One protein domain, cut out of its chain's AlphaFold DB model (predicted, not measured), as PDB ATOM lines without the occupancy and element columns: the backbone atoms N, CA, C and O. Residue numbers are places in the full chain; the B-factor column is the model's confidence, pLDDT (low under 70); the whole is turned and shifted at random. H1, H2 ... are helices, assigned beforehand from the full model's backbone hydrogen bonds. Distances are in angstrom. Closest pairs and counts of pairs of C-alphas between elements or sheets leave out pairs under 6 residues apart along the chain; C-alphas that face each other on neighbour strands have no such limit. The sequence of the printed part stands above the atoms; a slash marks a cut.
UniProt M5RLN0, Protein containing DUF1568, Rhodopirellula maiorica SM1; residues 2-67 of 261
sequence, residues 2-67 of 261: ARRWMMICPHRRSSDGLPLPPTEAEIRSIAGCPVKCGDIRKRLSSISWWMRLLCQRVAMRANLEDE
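AT A GLANCE: This is residues 2 to 67 of the 261 residues of the protein "Protein containing DUF1568" of Rhodopirellula maiorica SM1 (UniProt M5RLN0). A long helix, H4, reaches away as an arm from a loose body of three short helices, H1, H2 and H3, and a long loop, and its residues 55 to 65 stick out together with residues 66 and 67. H2, H3 and H4 follow one another round an open curve, with H1 on the inner side of it, packed on H2 and H3, while the loop of residues 9 to 23 leads from the end of H1 round to H2. The printed part has 66 residues with four named helices, in the order H1, H2, H3, H4, and no named strand; the class is all helix. The whole is loose, with a radius of gyration of the C-alphas of 13.7 A, and only just flat, spanning 42 by 28 by 12 A.

IN THESE COORDINATES: H4, the longest helix, holds residues 47 to 65 and measures 26.7 A from its first to its last C-alpha, from Ile 47 at (189.525, 189.853, 181.879) to Glu 65 at (191.734, 176.625, 204.924). H3, residues 34 to 44, measures 15.2 A. H2, residues 24 to 31, and H1, residues 2 to 8, each measure 10.1 A. H1 begins with C-alpha 2 at (185.668, 174.121, 174.081).

HOW THE PARTS SIT: H4 and H3 only just touch, with 3 pairs of C-alphas within 8 A, and only at the corner by their link. H4 takes part with residues 49 to 50 alone, and the closest C-alphas are those of Arg 43 and Trp 49, 5.8 A apart. Their lines stand at a steep tilt of 69.5 degrees, only just short of about perpendicular, and they run the same way. H3 and H1 touch, closest at the C-alphas of Trp 5 and Ile 40, 7.1 A apart, at a steep tilt of 41 degrees, the same way. H3 and H2 only just touch, also with 3 pairs within 8 A and only at the corner by their link; the closest C-alphas are those of Ile 30 and Lys 36, 6.0 A apart, and the lines are about perpendicular at 89 degrees. H1 and H2 touch, closest at the C-alphas of Ala 2 and Ile 27, 5.7 A apart, and are about perpendicular at 77 degrees. H4 is apart from H2, and only just apart from H1, with their closest C-alphas 8.3 A apart. In H1, H2, H3 and H4 every pair of O i and N i+4 is within hydrogen-bond range.

THE WHOLE: The two C-alphas farthest apart are those of Gly 32 and Asp 66, at 42.4 A. Without residues 55 to 67, which stand free, the body has 53 residues and spans 31 by 28 by 11 A. The link from H1 to H2, 15 residues, is long; those from H2 to H3 and from H3 to H4, of 2 residues each, are tight. The printed part has no cut. The mean pLDDT of the printed part is 92.0, and no printed residue is under 70.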
ATOM      1  N   ALA A   2     186.453 174.951 173.151       91.31
ATOM      2  CA  ALA A   2     185.668 174.121 174.081       91.31
ATOM      3  C   ALA A   2     186.520 173.376 175.126       91.31
ATOM      4  O   ALA A   2     186.269 173.489 176.321       91.31
ATOM      5  N   ARG A   3     187.606 172.719 174.687       91.19
ATOM      6  CA  ARG A   3     188.572 172.060 175.582       91.19
ATOM      7  C   ARG A   3     189.119 173.004 176.663       91.19
ATOM      8  O   ARG A   3     189.127 172.642 177.829       91.19
ATOM      9  N   ARG A   4     189.533 174.226 176.298       88.56
ATOM     10  CA  ARG A   4     190.061 175.221 177.257       88.56
ATOM     11  C   ARG A   4     188.995 175.646 178.264       88.56
ATOM     12  O   ARG A   4     189.284 175.707 179.450       88.56
ATOM     13  N   TRP A   5     187.772 175.900 177.796       91.88
ATOM     14  CA  TRP A   5     186.655 176.238 178.679       91.88
ATOM     15  C   TRP A   5     186.384 175.134 179.694       91.88
ATOM     16  O   TRP A   5     186.295 175.425 180.874       91.88
ATOM     17  N   MET A   6     186.350 173.876 179.259       91.31
ATOM     18  CA  MET A   6     186.129 172.729 180.144       91.31
ATOM     19  C   MET A   6     187.270 172.502 181.143       91.31
ATOM     20  O   MET A   6     187.020 172.043 182.247       91.31
ATOM     21  N   MET A   7     188.512 172.863 180.810       88.12
ATOM     22  CA  MET A   7     189.611 172.814 181.786       88.12
ATOM     23  C   MET A   7     189.505 173.919 182.851       88.12
ATOM     24  O   MET A   7     189.991 173.753 183.966       88.12
ATOM     25  N   ILE A   8     188.867 175.048 182.528       88.06
ATOM     26  CA  ILE A   8     188.653 176.165 183.460       88.06
ATOM     27  C   ILE A   8     187.351 175.959 184.258       88.06
ATOM     28  O   ILE A   8     187.307 176.157 185.468       88.06
ATOM     29  N   CYS A   9     186.280 175.535 183.613       89.06
ATOM     30  CA  CYS A   9     184.974 175.292 184.213       89.06
ATOM     31  C   CYS A   9     184.613 173.810 184.031       89.06
ATOM     32  O   CYS A   9     183.749 173.497 183.210       89.06
ATOM     33  N   PRO A  10     185.299 172.895 184.742       88.75
ATOM     34  CA  PRO A  10     185.108 171.462 184.558       88.75
ATOM     35  C   PRO A  10     183.757 170.999 185.103       88.75
ATOM     36  O   PRO A  10     183.361 171.385 186.201       88.75
ATOM     37  N   HIS A  11     183.091 170.112 184.362       87.81
ATOM     38  CA  HIS A  11     181.950 169.342 184.871       87.81
ATOM     39  C   HIS A  11     182.392 168.169 185.747       87.81
ATOM     40  O   HIS A  11     181.673 167.775 186.657       87.81
ATOM     41  N   ARG A  12     183.584 167.623 185.480       89.81
ATOM     42  CA  ARG A  12     184.130 166.460 186.179       89.81
ATOM     43  C   ARG A  12     185.463 166.809 186.825       89.81
ATOM     44  O   ARG A  12     186.337 167.399 186.187       89.81
ATOM     45  N   ARG A  13     185.610 166.428 188.089       89.38
ATOM     46  CA  ARG A  13     186.830 166.599 188.880       89.38
ATOM     47  C   ARG A  13     187.274 165.250 189.435       89.38
ATOM     48  O   ARG A  13     186.439 164.362 189.592       89.38
ATOM     49  N   SER A  14     188.571 165.093 189.677       88.56
ATOM     50  CA  SER A  14     189.112 163.946 190.411       88.56
ATOM     51  C   SER A  14     188.754 164.031 191.901       88.56
ATOM     52  O   SER A  14     188.239 165.054 192.358       88.56
ATOM     53  N   SER A  15     189.066 162.972 192.654       86.56
ATOM     54  CA  SER A  15     189.014 162.958 194.126       86.56
ATOM     55  C   SER A  15     189.766 164.140 194.742       86.56
ATOM     56  O   SER A  15     189.284 164.753 195.685       86.56
ATOM     57  N   ASP A  16     190.889 164.520 194.132       83.00
ATOM     58  CA  ASP A  16     191.758 165.612 194.592       83.00
ATOM     59  C   ASP A  16     191.279 166.996 194.105       83.00
ATOM     60  O   ASP A  16     192.006 167.988 194.158       83.00
ATOM     61  N   GLY A  17     190.069 167.078 193.540       81.31
ATOM     62  CA  GLY A  17     189.454 168.320 193.067       81.31
ATOM     63  C   GLY A  17     190.012 168.867 191.745       81.31
ATOM     64  O   GLY A  17     189.537 169.908 191.263       81.31
ATOM     65  N   LEU A  18     190.971 168.178 191.118       83.44
ATOM     66  CA  LEU A  18     191.583 168.593 189.854       83.44
ATOM     67  C   LEU A  18     190.630 168.378 188.666       83.44
ATOM     68  O   LEU A  18     189.894 167.391 188.635       83.44
ATOM     69  N   PRO A  19     190.615 169.281 187.666       85.81
ATOM     70  CA  PRO A  19     189.796 169.111 186.468       85.81
ATOM     71  C   PRO A  19     190.213 167.856 185.695       85.81
ATOM     72  O   PRO A  19     191.375 167.721 185.309       85.81
ATOM     73  N   LEU A  20     189.258 166.968 185.409       89.62
ATOM     74  CA  LEU A  20     189.505 165.832 184.522       89.62
ATOM     75  C   LEU A  20     189.499 166.285 183.054       89.62
ATOM     76  O   LEU A  20     188.725 167.179 182.694       89.62
ATOM     77  N   PRO A  21     190.309 165.659 182.174       90.62
ATOM     78  CA  PRO A  21     190.267 165.949 180.748       90.62
ATOM     79  C   PRO A  21     188.846 165.768 180.187       90.62
ATOM     80  O   PRO A  21     188.210 164.740 180.454       90.62
ATOM     81  N   PRO A  22     188.331 166.733 179.403       92.94
ATOM     82  CA  PRO A  22     186.997 166.624 178.830       92.94
ATOM     83  C   PRO A  22     186.934 165.471 177.827       92.94
ATOM     84  O   PRO A  22     187.842 165.291 177.012       92.94
ATOM     85  N   THR A  23     185.837 164.722 177.877       94.00
ATOM     86  CA  THR A  23     185.495 163.698 176.890       94.00
ATOM     87  C   THR A  23     185.193 164.332 175.537       94.00
ATOM     88  O   THR A  23     184.799 165.498 175.431       94.00
ATOM     89  N   GLU A  24     185.302 163.531 174.481       94.50
ATOM     90  CA  GLU A  24     184.974 163.985 173.132       94.50
ATOM     91  C   GLU A  24     183.485 164.351 172.983       94.50
ATOM     92  O   GLU A  24     183.137 165.243 172.211       94.50
ATOM     93  N   ALA A  25     182.599 163.718 173.760       93.38
ATOM     94  CA  ALA A  25     181.178 164.058 173.801       93.38
ATOM     95  C   ALA A  25     180.932 165.446 174.425       93.38
ATOM     96  O   ALA A  25     180.182 166.251 173.870       93.38
ATOM     97  N   GLU A  26     181.608 165.769 175.534       92.38
ATOM     98  CA  GLU A  26     181.539 167.095 176.170       92.38
ATOM     99  C   GLU A  26     182.065 168.193 175.231       92.38
ATOM    100  O   GLU A  26     181.458 169.260 175.103       92.38
ATOM    101  N   ILE A  27     183.167 167.920 174.522       94.31
ATOM    102  CA  ILE A  27     183.726 168.844 173.527       94.31
ATOM    103  C   ILE A  27     182.730 169.069 172.388       94.31
ATOM    104  O   ILE A  27     182.450 170.225 172.059       94.31
ATOM    105  N   ARG A  28     182.166 167.994 171.817       94.81
ATOM    106  CA  ARG A  28     181.180 168.071 170.727       94.81
ATOM    107  C   ARG A  28     179.901 168.800 171.135       94.81
ATOM    108  O   ARG A  28     179.392 169.579 170.340       94.81
ATOM    109  N   SER A  29     179.433 168.642 172.372       93.12
ATOM    110  CA  SER A  29     178.251 169.355 172.890       93.12
ATOM    111  C   SER A  29     178.415 170.881 172.878       93.12
ATOM    112  O   SER A  29     177.468 171.622 172.601       93.12
ATOM    113  N   ILE A  30     179.629 171.375 173.144       93.25
ATOM    114  CA  ILE A  30     179.940 172.805 173.036       93.25
ATOM    115  C   ILE A  30     180.197 173.188 171.577       93.25
ATOM    116  O   ILE A  30     179.624 174.163 171.097       93.25
ATOM    117  N   ALA A  31     181.057 172.438 170.882       93.75
ATOM    118  CA  ALA A  31     181.497 172.758 169.525       93.75
ATOM    119  C   ALA A  31     180.348 172.733 168.502       93.75
ATOM    120  O   ALA A  31     180.330 173.558 167.595       93.75
ATOM    121  N   GLY A  32     179.373 171.838 168.679       94.25
ATOM    122  CA  GLY A  32     178.184 171.718 167.835       94.25
ATOM    123  C   GLY A  32     177.085 172.742 168.132       94.25
ATOM    124  O   GLY A  32     176.068 172.749 167.450       94.25
ATOM    125  N   CYS A  33     177.259 173.612 169.133       96.31
ATOM    126  CA  CYS A  33     176.286 174.642 169.485       96.31
ATOM    127  C   CYS A  33     176.872 176.047 169.233       96.31
ATOM    128  O   CYS A  33     177.656 176.542 170.053       96.31
ATOM    129  N   PRO A  34     176.485 176.731 168.137       95.69
ATOM    130  CA  PRO A  34     177.016 178.052 167.788       95.69
ATOM    131  C   PRO A  34     176.810 179.107 168.880       95.69
ATOM    132  O   PRO A  34     177.713 179.899 169.150       95.69
ATOM    133  N   VAL A  35     175.659 179.078 169.561       96.50
ATOM    134  CA  VAL A  35     175.333 180.004 170.658       96.50
ATOM    135  C   VAL A  35     176.304 179.823 171.828       96.50
ATOM    136  O   VAL A  35     176.972 180.778 172.228       96.50
ATOM    137  N   LYS A  36     176.481 178.582 172.313       94.25
ATOM    138  CA  LYS A  36     177.463 178.269 173.368       94.25
ATOM    139  C   LYS A  36     178.876 178.659 172.943       94.25
ATOM    140  O   LYS A  36     179.626 179.217 173.740       94.25
ATOM    141  N   CYS A  37     179.241 178.397 171.687       95.25
ATOM    142  CA  CYS A  37     180.540 178.786 171.152       95.25
ATOM    143  C   CYS A  37     180.769 180.301 171.198       95.25
ATOM    144  O   CYS A  37     181.845 180.741 171.615       95.25
ATOM    145  N   GLY A  38     179.774 181.087 170.784       95.44
ATOM    146  CA  GLY A  38     179.825 182.547 170.812       95.44
ATOM    147  C   GLY A  38     180.001 183.086 172.229       95.44
ATOM    148  O   GLY A  38     180.905 183.889 172.480       95.44
ATOM    149  N   ASP A  39     179.205 182.589 173.173       95.12
ATOM    150  CA  ASP A  39     179.267 183.018 174.570       95.12
ATOM    151  C   ASP A  39     180.589 182.646 175.234       95.12
ATOM    152  O   ASP A  39     181.229 183.486 175.869       95.12
ATOM    153  N   ILE A  40     181.049 181.408 175.058       95.00
ATOM    154  CA  ILE A  40     182.315 180.961 175.641       95.00
ATOM    155  C   ILE A  40     183.486 181.746 175.051       95.00
ATOM    156  O   ILE A  40     184.392 182.123 175.793       95.00
ATOM    157  N   ARG A  41     183.473 182.054 173.747       94.62
ATOM    158  CA  ARG A  41     184.509 182.896 173.135       94.62
ATOM    159  C   ARG A  41     184.561 184.274 173.802       94.62
ATOM    160  O   ARG A  41     185.647 184.684 174.196       94.62
ATOM    161  N   LYS A  42     183.409 184.933 174.000       93.69
ATOM    162  CA  LYS A  42     183.321 186.231 174.701       93.69
ATOM    163  C   LYS A  42     183.855 186.154 176.135       93.69
ATOM    164  O   LYS A  42     184.567 187.055 176.575       93.69
ATOM    165  N   ARG A  43     183.527 185.081 176.866       94.50
ATOM    166  CA  ARG A  43     183.986 184.864 178.251       94.50
ATOM    167  C   ARG A  43     185.492 184.630 178.321       94.50
ATOM    168  O   ARG A  43     186.160 185.258 179.132       94.50
ATOM    169  N   LEU A  44     186.035 183.783 177.446       91.62
ATOM    170  CA  LEU A  44     187.472 183.493 177.387       91.62
ATOM    171  C   LEU A  44     188.318 184.706 176.973       91.62
ATOM    172  O   LEU A  44     189.497 184.747 177.303       91.62
ATOM    173  N   SER A  45     187.737 185.688 176.279       90.75
ATOM    174  CA  SER A  45     188.398 186.956 175.944       90.75
ATOM    175  C   SER A  45     188.171 188.075 176.970       90.75
ATOM    176  O   SER A  45     188.575 189.209 176.731       90.75
ATOM    177  N   SER A  46     187.483 187.811 178.086       91.25
ATOM    178  CA  SER A  46     187.114 188.835 179.069       91.25
ATOM    179  C   SER A  46     187.951 188.716 180.342       91.25
ATOM    180  O   SER A  46     187.815 187.757 181.100       91.25
ATOM    181  N   ILE A  47     188.755 189.747 180.626       90.44
ATOM    182  CA  ILE A  47     189.525 189.853 181.879       90.44
ATOM    183  C   ILE A  47     188.594 189.801 183.097       90.44
ATOM    184  O   ILE A  47     188.917 189.151 184.081       90.44
ATOM    185  N   SER A  48     187.404 190.407 183.027       91.38
ATOM    186  CA  SER A  48     186.422 190.348 184.118       91.38
ATOM    187  C   SER A  48     185.936 188.927 184.404       91.38
ATOM    188  O   SER A  48     185.771 188.563 185.564       91.38
ATOM    189  N   TRP A  49     185.726 188.110 183.368       93.25
ATOM    190  CA  TRP A  49     185.389 186.696 183.552       93.25
ATOM    191  C   TRP A  49     186.559 185.899 184.117       93.25
ATOM    192  O   TRP A  49     186.349 185.057 184.988       93.25
ATOM    193  N   TRP A  50     187.779 186.182 183.662       92.06
ATOM    194  CA  TRP A  50     188.978 185.567 184.219       92.06
ATOM    195  C   TRP A  50     189.150 185.903 185.709       92.06
ATOM    196  O   TRP A  50     189.245 184.985 186.520       92.06
ATOM    197  N   MET A  51     189.071 187.186 186.080       94.00
ATOM    198  CA  MET A  51     189.144 187.650 187.470       94.00
ATOM    199  C   MET A  51     188.049 187.035 188.336       94.00
ATOM    200  O   MET A  51     188.340 186.538 189.417       94.00
ATOM    201  N   ARG A  52     186.802 186.989 187.844       92.06
ATOM    202  CA  ARG A  52     185.694 186.340 188.559       92.06
ATOM    203  C   ARG A  52     186.035 184.895 188.927       92.06
ATOM    204  O   ARG A  52     185.838 184.497 190.068       92.06
ATOM    205  N   LEU A  53     186.529 184.115 187.965       92.31
ATOM    206  CA  LEU A  53     186.844 182.702 188.178       92.31
ATOM    207  C   LEU A  53     188.075 182.507 189.071       92.31
ATOM    208  O   LEU A  53     188.089 181.585 189.883       92.31
ATOM    209  N   LEU A  54     189.094 183.359 188.927       91.81
ATOM    210  CA  LEU A  54     190.291 183.330 189.763       91.81
ATOM    211  C   LEU A  54     189.946 183.651 191.222       91.81
ATOM    212  O   LEU A  54     190.184 182.821 192.097       91.81
ATOM    213  N   CYS A  55     189.330 184.809 191.466       93.25
ATOM    214  CA  CYS A  55     188.958 185.260 192.804       93.25
ATOM    215  C   CYS A  55     188.006 184.276 193.481       93.25
ATOM    216  O   CYS A  55     188.214 183.943 194.638       93.25
ATOM    217  N   GLN A  56     187.012 183.735 192.767       91.12
ATOM    218  CA  GLN A  56     186.118 182.737 193.355       91.12
ATOM    219  C   GLN A  56     186.892 181.531 193.907       91.12
ATOM    220  O   GLN A  56     186.627 181.098 195.023       91.12
ATOM    221  N   ARG A  57     187.851 180.984 193.150       90.44
ATOM    222  CA  ARG A  57     188.606 179.807 193.603       90.44
ATOM    223  C   ARG A  57     189.541 180.117 194.761       90.44
ATOM    224  O   ARG A  57     189.642 179.294 195.661       90.44
ATOM    225  N   VAL A  58     190.216 181.265 194.722       93.06
ATOM    226  CA  VAL A  58     191.097 181.688 195.819       93.06
ATOM    227  C   VAL A  58     190.278 181.907 197.089       93.06
ATOM    228  O   VAL A  58     190.625 181.343 198.114       93.06
ATOM    229  N   ALA A  59     189.149 182.615 196.994       93.62
ATOM    230  CA  ALA A  59     188.253 182.864 198.121       93.62
ATOM    231  C   ALA A  59     187.718 181.565 198.735       93.62
ATOM    232  O   ALA A  59     187.791 181.380 199.940       93.62
ATOM    233  N   MET A  60     187.220 180.641 197.906       91.88
ATOM    234  CA  MET A  60     186.720 179.351 198.394       91.88
ATOM    235  C   MET A  60     187.809 178.533 199.088       91.88
ATOM    236  O   MET A  60     187.522 177.864 200.073       91.88
ATOM    237  N   ARG A  61     189.038 178.557 198.558       92.56
ATOM    238  CA  ARG A  61     190.158 177.817 199.136       92.56
ATOM    239  C   ARG A  61     190.609 178.424 200.461       92.56
ATOM    240  O   ARG A  61     190.748 177.677 201.412       92.56
ATOM    241  N   ALA A  62     190.801 179.738 200.508       94.88
ATOM    242  CA  ALA A  62     191.243 180.422 201.715       94.88
ATOM    243  C   ALA A  62     190.200 180.307 202.836       94.88
ATOM    244  O   ALA A  62     190.534 179.873 203.925       94.88
ATOM    245  N   ASN A  63     188.918 180.543 202.533       95.12
ATOM    246  CA  ASN A  63     187.839 180.341 203.504       95.12
ATOM    247  C   ASN A  63     187.792 178.897 204.032       95.12
ATOM    248  O   ASN A  63     187.535 178.686 205.206       95.12
ATOM    249  N   LEU A  64     188.037 177.896 203.177       93.81
ATOM    250  CA  LEU A  64     188.097 176.501 203.619       93.81
ATOM    251  C   LEU A  64     189.321 176.223 204.505       93.81
ATOM    252  O   LEU A  64     189.190 175.488 205.475       93.81
ATOM    253  N   GLU A  65     190.490 176.764 204.150       95.00
ATOM    254  CA  GLU A  65     191.734 176.625 204.924       95.00
ATOM    255  C   GLU A  65     191.622 177.299 206.305       95.00
ATOM    256  O   GLU A  65     192.143 176.754 207.274       95.00
ATOM    257  N   ASP A  66     190.894 178.415 206.395       95.88
ATOM    258  CA  ASP A  66     190.695 179.194 207.624       95.88
ATOM    259  C   ASP A  66     189.413 178.812 208.400       95.88
ATOM    260  O   ASP A  66     189.106 179.430 209.413       95.88
ATOM    261  N   GLU A  67     188.650 177.813 207.936       96.25
ATOM    262  CA  GLU A  67     187.340 177.409 208.493       96.25
ATOM    263  C   GLU A  67     186.286 178.543 208.555       96.25
ATOM    264  O   GLU A  67     185.328 178.502 209.327       96.25
TER     265      GLU A  67